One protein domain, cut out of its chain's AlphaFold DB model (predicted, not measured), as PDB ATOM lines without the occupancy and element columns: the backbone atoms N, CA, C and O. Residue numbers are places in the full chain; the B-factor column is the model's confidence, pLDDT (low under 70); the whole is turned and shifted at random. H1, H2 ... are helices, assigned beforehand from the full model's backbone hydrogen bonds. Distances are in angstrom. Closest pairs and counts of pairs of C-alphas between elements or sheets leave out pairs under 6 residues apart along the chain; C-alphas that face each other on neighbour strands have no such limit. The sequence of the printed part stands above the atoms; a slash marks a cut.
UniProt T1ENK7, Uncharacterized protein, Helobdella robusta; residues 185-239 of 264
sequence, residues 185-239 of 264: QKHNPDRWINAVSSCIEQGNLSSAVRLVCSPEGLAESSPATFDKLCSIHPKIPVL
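This is residues 185 to 239 of the 264 residues of an uncharacterized protein of Helobdella robusta (UniProt T1ENK7). What does this model look like? It is a small helical hairpin of H1 and H2, side by side and folded back on each other, with a third helix, H3, held well away from it in an arm of residues 222 to 239 that sticks out and makes the length. What is it made of? The printed part has 55 residues with three named helices, in the order H1, H2, H3, and no named strand; the class is all helix. How tightly is it gathered? It is loose, with a radius of gyration of the C-alphas of 14.3 A, and the C-alphas span 38 by 26 by 20 A.

Where does the first helix lie? After residues 185 to 190, H1 takes residues 191 to 201, from C-alpha 191 at (191.726, 167.521, 180.812) to C-alpha 201 at (195.690, 171.786, 194.864), 15.2 A. Which helix comes next? H2 takes residues 205 to 213, beginning at C-alpha 205 at (198.434, 163.500, 196.378), and is 12.2 A long. Where is the last helix? H3 takes residues 223 to 232 and is 14.5 A from first to last C-alpha, ending at C-alpha 232 at (179.016, 147.855, 187.452).

How do H1 and H2 stand to each other? They touch, with 13 pairs of C-alphas within 8 A, and the closest C-alphas are those of Val 196 and Ala 208, 4.8 A apart. They run opposite ways at a shallow tilt of 22 degrees and form a helical hairpin. Does H3 join them? H3 touches no helix: it is apart from H1 and apart from H2, with no C-alpha within 8 A of either. What do the backbone N and O atoms show? In H1, H2 and H3 every O i to N i+4 pair is within hydrogen-bond range.

How large is it? The two C-alphas farthest apart are those of Pro 189 and Leu 239, at 40.2 A. Without the residues that stand free, 222 to 239, of which 223 to 232 belong to H3, the body has 37 residues and spans 28 by 19 by 14 A. Are there cuts or long links? The printed part has no cut; the link from H1 to H2, 3 residues, is tight, and the link from H2 to H3, 9 residues, is short but not tight. Where is confidence low? The mean pLDDT of the printed part is 76.0, and residues 185 to 189, 215 to 218, 221 and 236 to 239 are under 70.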
ATOM      1  N   GLN A 185     183.134 170.130 175.854       49.84
ATOM      2  CA  GLN A 185     184.548 170.132 175.503       49.84
ATOM      3  C   GLN A 185     184.855 168.812 174.794       49.84
ATOM      4  O   GLN A 185     185.002 167.772 175.434       49.84
ATOM      5  N   LYS A 186     184.908 168.859 173.454       56.19
ATOM      6  CA  LYS A 186     185.513 167.820 172.627       56.19
ATOM      7  C   LYS A 186     186.893 167.585 173.214       56.19
ATOM      8  O   LYS A 186     187.598 168.566 173.437       56.19
ATOM      9  N   HIS A 187     187.191 166.313 173.487       55.78
ATOM     10  CA  HIS A 187     188.451 165.766 173.988       55.78
ATOM     11  C   HIS A 187     189.553 166.826 174.144       55.78
ATOM     12  O   HIS A 187     190.341 167.070 173.229       55.78
ATOM     13  N   ASN A 188     189.566 167.504 175.294       60.69
ATOM     14  CA  ASN A 188     190.642 168.425 175.617       60.69
ATOM     15  C   ASN A 188     191.833 167.584 176.088       60.69
ATOM     16  O   ASN A 188     191.710 166.923 177.127       60.69
ATOM     17  N   PRO A 189     192.961 167.589 175.354       61.44
ATOM     18  CA  PRO A 189     194.132 166.804 175.722       61.44
ATOM     19  C   PRO A 189     194.703 167.204 177.089       61.44
ATOM     20  O   PRO A 189     195.377 166.389 177.703       61.44
ATOM     21  N   ASP A 190     194.372 168.384 177.620       74.56
ATOM     22  CA  ASP A 190     194.832 168.863 178.929       74.56
ATOM     23  C   ASP A 190     193.866 168.517 180.075       74.56
ATOM     24  O   ASP A 190     194.115 168.842 181.239       74.56
ATOM     25  N   ARG A 191     192.739 167.846 179.791       76.31
ATOM     26  CA  ARG A 191     191.726 167.521 180.812       76.31
ATOM     27  C   ARG A 191     192.302 166.663 181.941       76.31
ATOM     28  O   ARG A 191     191.958 166.878 183.102       76.31
ATOM     29  N   TRP A 192     193.190 165.728 181.612       79.81
ATOM     30  CA  TRP A 192     193.871 164.895 182.603       79.81
ATOM     31  C   TRP A 192     194.876 165.709 183.435       79.81
ATOM     32  O   TRP A 192     194.900 165.565 184.654       79.81
ATOM     33  N   ILE A 193     195.616 166.637 182.812       83.56
ATOM     34  CA  ILE A 193     196.562 167.541 183.494       83.56
ATOM     35  C   ILE A 193     195.824 168.405 184.517       83.56
ATOM     36  O   ILE A 193     196.267 168.548 185.659       83.56
ATOM     37  N   ASN A 194     194.664 168.940 184.134       82.44
ATOM     38  CA  ASN A 194     193.827 169.741 185.021       82.44
ATOM     39  C   ASN A 194     193.264 168.908 186.181       82.44
ATOM     40  O   ASN A 194     193.237 169.388 187.313       82.44
ATOM     41  N   ALA A 195     192.867 167.654 185.937       81.62
ATOM     42  CA  ALA A 195     192.394 166.753 186.989       81.62
ATOM     43  C   ALA A 195     193.500 166.421 188.007       81.62
ATOM     44  O   ALA A 195     193.267 166.473 189.217       81.62
ATOM     45  N   VAL A 196     194.718 166.147 187.528       83.75
ATOM     46  CA  VAL A 196     195.900 165.932 188.378       83.75
ATOM     47  C   VAL A 196     196.233 167.196 189.172       83.75
ATOM     48  O   VAL A 196     196.387 167.126 190.392       83.75
ATOM     49  N   SER A 197     196.275 168.358 188.514       84.38
ATOM     50  CA  SER A 197     196.543 169.649 189.166       84.38
ATOM     51  C   SER A 197     195.507 169.956 190.247       84.38
ATOM     52  O   SER A 197     195.874 170.326 191.357       84.38
ATOM     53  N   SER A 198     194.225 169.697 189.973       82.62
ATOM     54  CA  SER A 198     193.145 169.844 190.952       82.62
ATOM     55  C   SER A 198     193.347 168.944 192.174       82.62
ATOM     56  O   SER A 198     193.168 169.400 193.300       82.62
ATOM     57  N   CYS A 199     193.747 167.682 191.985       84.31
ATOM     58  CA  CYS A 199     194.030 166.780 193.106       84.31
ATOM     59  C   CYS A 199     195.206 167.284 193.960       84.31
ATOM     60  O   CYS A 199     195.154 167.195 195.187       84.31
ATOM     61  N   ILE A 200     196.244 167.841 193.327       87.25
ATOM     62  CA  ILE A 200     197.400 168.430 194.021       87.25
ATOM     63  C   ILE A 200     196.982 169.676 194.807       87.25
ATOM     64  O   ILE A 200     197.321 169.787 195.985       87.25
ATOM     65  N   GLU A 201     196.215 170.584 194.198       80.62
ATOM     66  CA  GLU A 201     195.690 171.786 194.864       80.62
ATOM     67  C   GLU A 201     194.823 171.445 196.084       80.62
ATOM     68  O   GLU A 201     194.854 172.154 197.091       80.62
ATOM     69  N   GLN A 202     194.085 170.337 196.017       77.12
ATOM     70  CA  GLN A 202     193.266 169.820 197.115       77.12
ATOM     71  C   GLN A 202     194.078 169.069 198.185       77.12
ATOM     72  O   GLN A 202     193.525 168.682 199.214       77.12
ATOM     73  N   GLY A 203     195.377 168.838 197.966       81.25
ATOM     74  CA  GLY A 203     196.233 168.052 198.859       81.25
ATOM     75  C   GLY A 203     196.008 166.537 198.775       81.25
ATOM     76  O   GLY A 203     196.554 165.785 199.580       81.25
ATOM     77  N   ASN A 204     195.237 166.063 197.794       86.38
ATOM     78  CA  ASN A 204     194.972 164.646 197.562       86.38
ATOM     79  C   ASN A 204     196.038 164.035 196.636       86.38
ATOM     80  O   ASN A 204     195.774 163.627 195.501       86.38
ATOM     81  N   LEU A 205     197.274 163.976 197.139       89.81
ATOM     82  CA  LEU A 205     198.434 163.500 196.378       89.81
ATOM     83  C   LEU A 205     198.289 162.035 195.938       89.81
ATOM     84  O   LEU A 205     198.714 161.684 194.843       89.81
ATOM     85  N   SER A 206     197.645 161.188 196.746       88.12
ATOM     86  CA  SER A 206     197.420 159.777 196.400       88.12
ATOM     87  C   SER A 206     196.546 159.629 195.151       88.12
ATOM     88  O   SER A 206     196.870 158.848 194.255       88.12
ATOM     89  N   SER A 207     195.477 160.423 195.043       85.00
ATOM     90  CA  SER A 207     194.612 160.403 193.857       85.00
ATOM     91  C   SER A 207     195.299 161.017 192.640       85.00
ATOM     92  O   SER A 207     195.139 160.499 191.539       85.00
ATOM     93  N   ALA A 208     196.121 162.056 192.836       88.56
ATOM     94  CA  ALA A 208     196.940 162.629 191.767       88.56
ATOM     95  C   ALA A 208     197.909 161.588 191.178       88.56
ATOM     96  O   ALA A 208     197.958 161.416 189.963       88.56
ATOM     97  N   VAL A 209     198.620 160.844 192.032       88.31
ATOM     98  CA  VAL A 209     199.533 159.770 191.602       88.31
ATOM     99  C   VAL A 209     198.770 158.663 190.880       88.31
ATOM    100  O   VAL A 209     199.184 158.245 189.804       88.31
ATOM    101  N   ARG A 210     197.620 158.228 191.413       87.00
ATOM    102  CA  ARG A 210     196.773 157.233 190.735       87.00
ATOM    103  C   ARG A 210     196.328 157.697 189.350       87.00
ATOM    104  O   ARG A 210     196.346 156.889 188.434       87.00
ATOM    105  N   LEU A 211     195.957 158.968 189.193       85.88
ATOM    106  CA  LEU A 211     195.570 159.538 187.899       85.88
ATOM    107  C   LEU A 211     196.737 159.576 186.905       85.88
ATOM    108  O   LEU A 211     196.533 159.259 185.740       85.88
ATOM    109  N   VAL A 212     197.946 159.935 187.352       84.88
ATOM    110  CA  VAL A 212     199.146 159.972 186.493       84.88
ATOM    111  C   VAL A 212     199.594 158.568 186.082       84.88
ATOM    112  O   VAL A 212     200.065 158.375 184.967       84.88
ATOM    113  N   CYS A 213     199.457 157.589 186.977       83.31
ATOM    114  CA  CYS A 213     199.911 156.217 186.748       83.31
ATOM    115  C   CYS A 213     198.841 155.295 186.139       83.31
ATOM    116  O   CYS A 213     199.140 154.129 185.887       83.31
ATOM    117  N   SER A 214     197.607 155.769 185.935       78.44
ATOM    118  CA  SER A 214     196.522 154.958 185.371       78.44
ATOM    119  C   SER A 214     196.701 154.794 183.855       78.44
ATOM    120  O   SER A 214     196.762 155.805 183.154       78.44
ATOM    121  N   PRO A 215     196.764 153.556 183.325       66.38
ATOM    122  CA  PRO A 215     196.815 153.320 181.882       66.38
ATOM    123  C   PRO A 215     195.469 153.633 181.210       66.38
ATOM    124  O   PRO A 215     195.437 154.153 180.094       66.38
ATOM    125  N   GLU A 216     194.354 153.399 181.907       66.50
ATOM    126  CA  GLU A 216     193.047 153.938 181.555       66.50
ATOM    127  C   GLU A 216     193.013 155.441 181.856       66.50
ATOM    128  O   GLU A 216     193.009 155.862 183.017       66.50
ATOM    129  N   GLY A 217     192.988 156.264 180.805       67.38
ATOM    130  CA  GLY A 217     192.735 157.699 180.917       67.38
ATOM    131  C   GLY A 217     191.349 158.020 181.497       67.38
ATOM    132  O   GLY A 217     190.560 157.141 181.847       67.38
ATOM    133  N   LEU A 218     191.021 159.312 181.601       69.25
ATOM    134  CA  LEU A 218     189.709 159.739 182.096       69.25
ATOM    135  C   LEU A 218     188.588 159.182 181.213       69.25
ATOM    136  O   LEU A 218     188.577 159.414 180.005       69.25
ATOM    137  N   ALA A 219     187.619 158.512 181.838       72.25
ATOM    138  CA  ALA A 219     186.462 157.981 181.139       72.25
ATOM    139  C   ALA A 219     185.729 159.095 180.371       72.25
ATOM    140  O   ALA A 219     185.456 160.184 180.897       72.25
ATOM    141  N   GLU A 220     185.426 158.831 179.103       70.38
ATOM    142  CA  GLU A 220     184.696 159.780 178.273       70.38
ATOM    143  C   GLU A 220     183.259 159.923 178.768       70.38
ATOM    144  O   GLU A 220     182.620 158.947 179.156       70.38
ATOM    145  N   SER A 221     182.723 161.142 178.720       68.81
ATOM    146  CA  SER A 221     181.310 161.388 179.016       68.81
ATOM    147  C   SER A 221     180.468 160.990 177.803       68.81
ATOM    148  O   SER A 221     180.022 161.853 177.047       68.81
ATOM    149  N   SER A 222     180.294 159.686 177.595       75.81
ATOM    150  CA  SER A 222     179.473 159.110 176.528       75.81
ATOM    151  C   SER A 222     178.328 158.274 177.117       75.81
ATOM    152  O   SER A 222     178.479 157.744 178.224       75.81
ATOM    153  N   PRO A 223     177.205 158.106 176.391       77.44
ATOM    154  CA  PRO A 223     176.140 157.192 176.804       77.44
ATOM    155  C   PRO A 223     176.659 155.766 177.046       77.44
ATOM    156  O   PRO A 223     176.322 155.153 178.048       77.44
ATOM    157  N   ALA A 224     177.590 155.288 176.213       79.69
ATOM    158  CA  ALA A 224     178.201 153.968 176.368       79.69
ATOM    159  C   ALA A 224     179.015 153.833 177.670       79.69
ATOM    160  O   ALA A 224     178.996 152.785 178.316       79.69
ATOM    161  N   THR A 225     179.715 154.894 178.088       82.12
ATOM    162  CA  THR A 225     180.406 154.925 179.386       82.12
ATOM    163  C   THR A 225     179.402 154.880 180.532       82.12
ATOM    164  O   THR A 225     179.627 154.172 181.510       82.12
ATOM    165  N   PHE A 226     178.295 155.617 180.414       79.62
ATOM    166  CA  PHE A 226     177.231 155.619 181.414       79.62
ATOM    167  C   PHE A 226     176.598 154.230 181.562       79.62
ATOM    168  O   PHE A 226     176.544 153.720 182.677       79.62
ATOM    169  N   ASP A 227     176.248 153.563 180.459       83.81
ATOM    170  CA  ASP A 227     175.703 152.197 180.474       83.81
ATOM    171  C   ASP A 227     176.684 151.199 181.108       83.81
ATOM    172  O   ASP A 227     176.308 150.331 181.907       83.81
ATOM    173  N   LYS A 228     177.981 151.359 180.821       83.69
ATOM    174  CA  LYS A 228     179.038 150.548 181.431       83.69
ATOM    175  C   LYS A 228     179.161 150.808 182.936       83.69
ATOM    176  O   LYS A 228     179.328 149.859 183.689       83.69
ATOM    177  N   LEU A 229     179.015 152.051 183.396       82.50
ATOM    178  CA  LEU A 229     178.989 152.372 184.827       82.50
ATOM    179  C   LEU A 229     177.726 151.816 185.500       82.50
ATOM    180  O   LEU A 229     177.822 151.193 186.555       82.50
ATOM    181  N   CYS A 230     176.560 151.953 184.869       80.00
ATOM    182  CA  CYS A 230     175.297 151.401 185.361       80.00
ATOM    183  C   CYS A 230     175.299 149.871 185.458       80.00
ATOM    184  O   CYS A 230     174.582 149.328 186.291       80.00
ATOM    185  N   SER A 231     176.094 149.169 184.643       80.75
ATOM    186  CA  SER A 231     176.236 147.709 184.754       80.75
ATOM    187  C   SER A 231     177.166 147.263 185.890       80.75
ATOM    188  O   SER A 231     177.034 146.140 186.370       80.75
ATOM    189  N   ILE A 232     178.071 148.134 186.354       84.38
ATOM    190  CA  ILE A 232     179.016 147.855 187.452       84.38
ATOM    191  C   ILE A 232     178.448 148.305 188.807       84.38
ATOM    192  O   ILE A 232     178.781 147.732 189.846       84.38
ATOM    193  N   HIS A 233     177.586 149.322 188.819       75.19
ATOM    194  CA  HIS A 233     176.959 149.824 190.036       75.19
ATOM    195  C   HIS A 233     175.611 149.136 190.304       75.19
ATOM    196  O   HIS A 233     174.822 148.940 189.380       75.19
ATOM    197  N   PRO A 234     175.301 148.779 191.565       70.88
ATOM    198  CA  PRO A 234     173.984 148.261 191.907       70.88
ATOM    199  C   PRO A 234     172.912 149.297 191.553       70.88
ATOM    200  O   PRO A 234     173.079 150.491 191.816       70.88
ATOM    201  N   LYS A 235     171.805 148.833 190.957       70.69
ATOM    202  CA  LYS A 235     170.649 149.688 190.664       70.69
ATOM    203  C   LYS A 235     170.195 150.355 191.960       70.69
ATOM    204  O   LYS A 235     170.075 149.688 192.989       70.69
ATOM    205  N   ILE A 236     169.987 151.669 191.899       60.81
ATOM    206  CA  ILE A 236     169.529 152.471 193.033       60.81
ATOM    207  C   ILE A 236     168.280 151.789 193.621       60.81
ATOM    208  O   ILE A 236     167.377 151.444 192.857       60.81
ATOM    209  N   PRO A 237     168.216 151.539 194.943       58.75
ATOM    210  CA  PRO A 237     167.031 150.953 195.550       58.75
ATOM    211  C   PRO A 237     165.811 151.831 195.258       58.75
ATOM    212  O   PRO A 237     165.874 153.045 195.438       58.75
ATOM    213  N   VAL A 238     164.697 151.205 194.875       55.53
ATOM    214  CA  VAL A 238     163.402 151.818 194.500       55.53
ATOM    215  C   VAL A 238     162.906 152.891 195.492       55.53
ATOM    216  O   VAL A 238     162.161 153.795 195.125       55.53
ATOM    217  N   LEU A 239     163.377 152.870 196.745       49.84
ATOM    218  CA  LEU A 239     163.103 153.918 197.735       49.84
ATOM    219  C   LEU A 239     163.542 155.324 197.276       49.84
ATOM    220  O   LEU A 239     162.907 156.313 197.637       49.84
TER     221      LEU A 239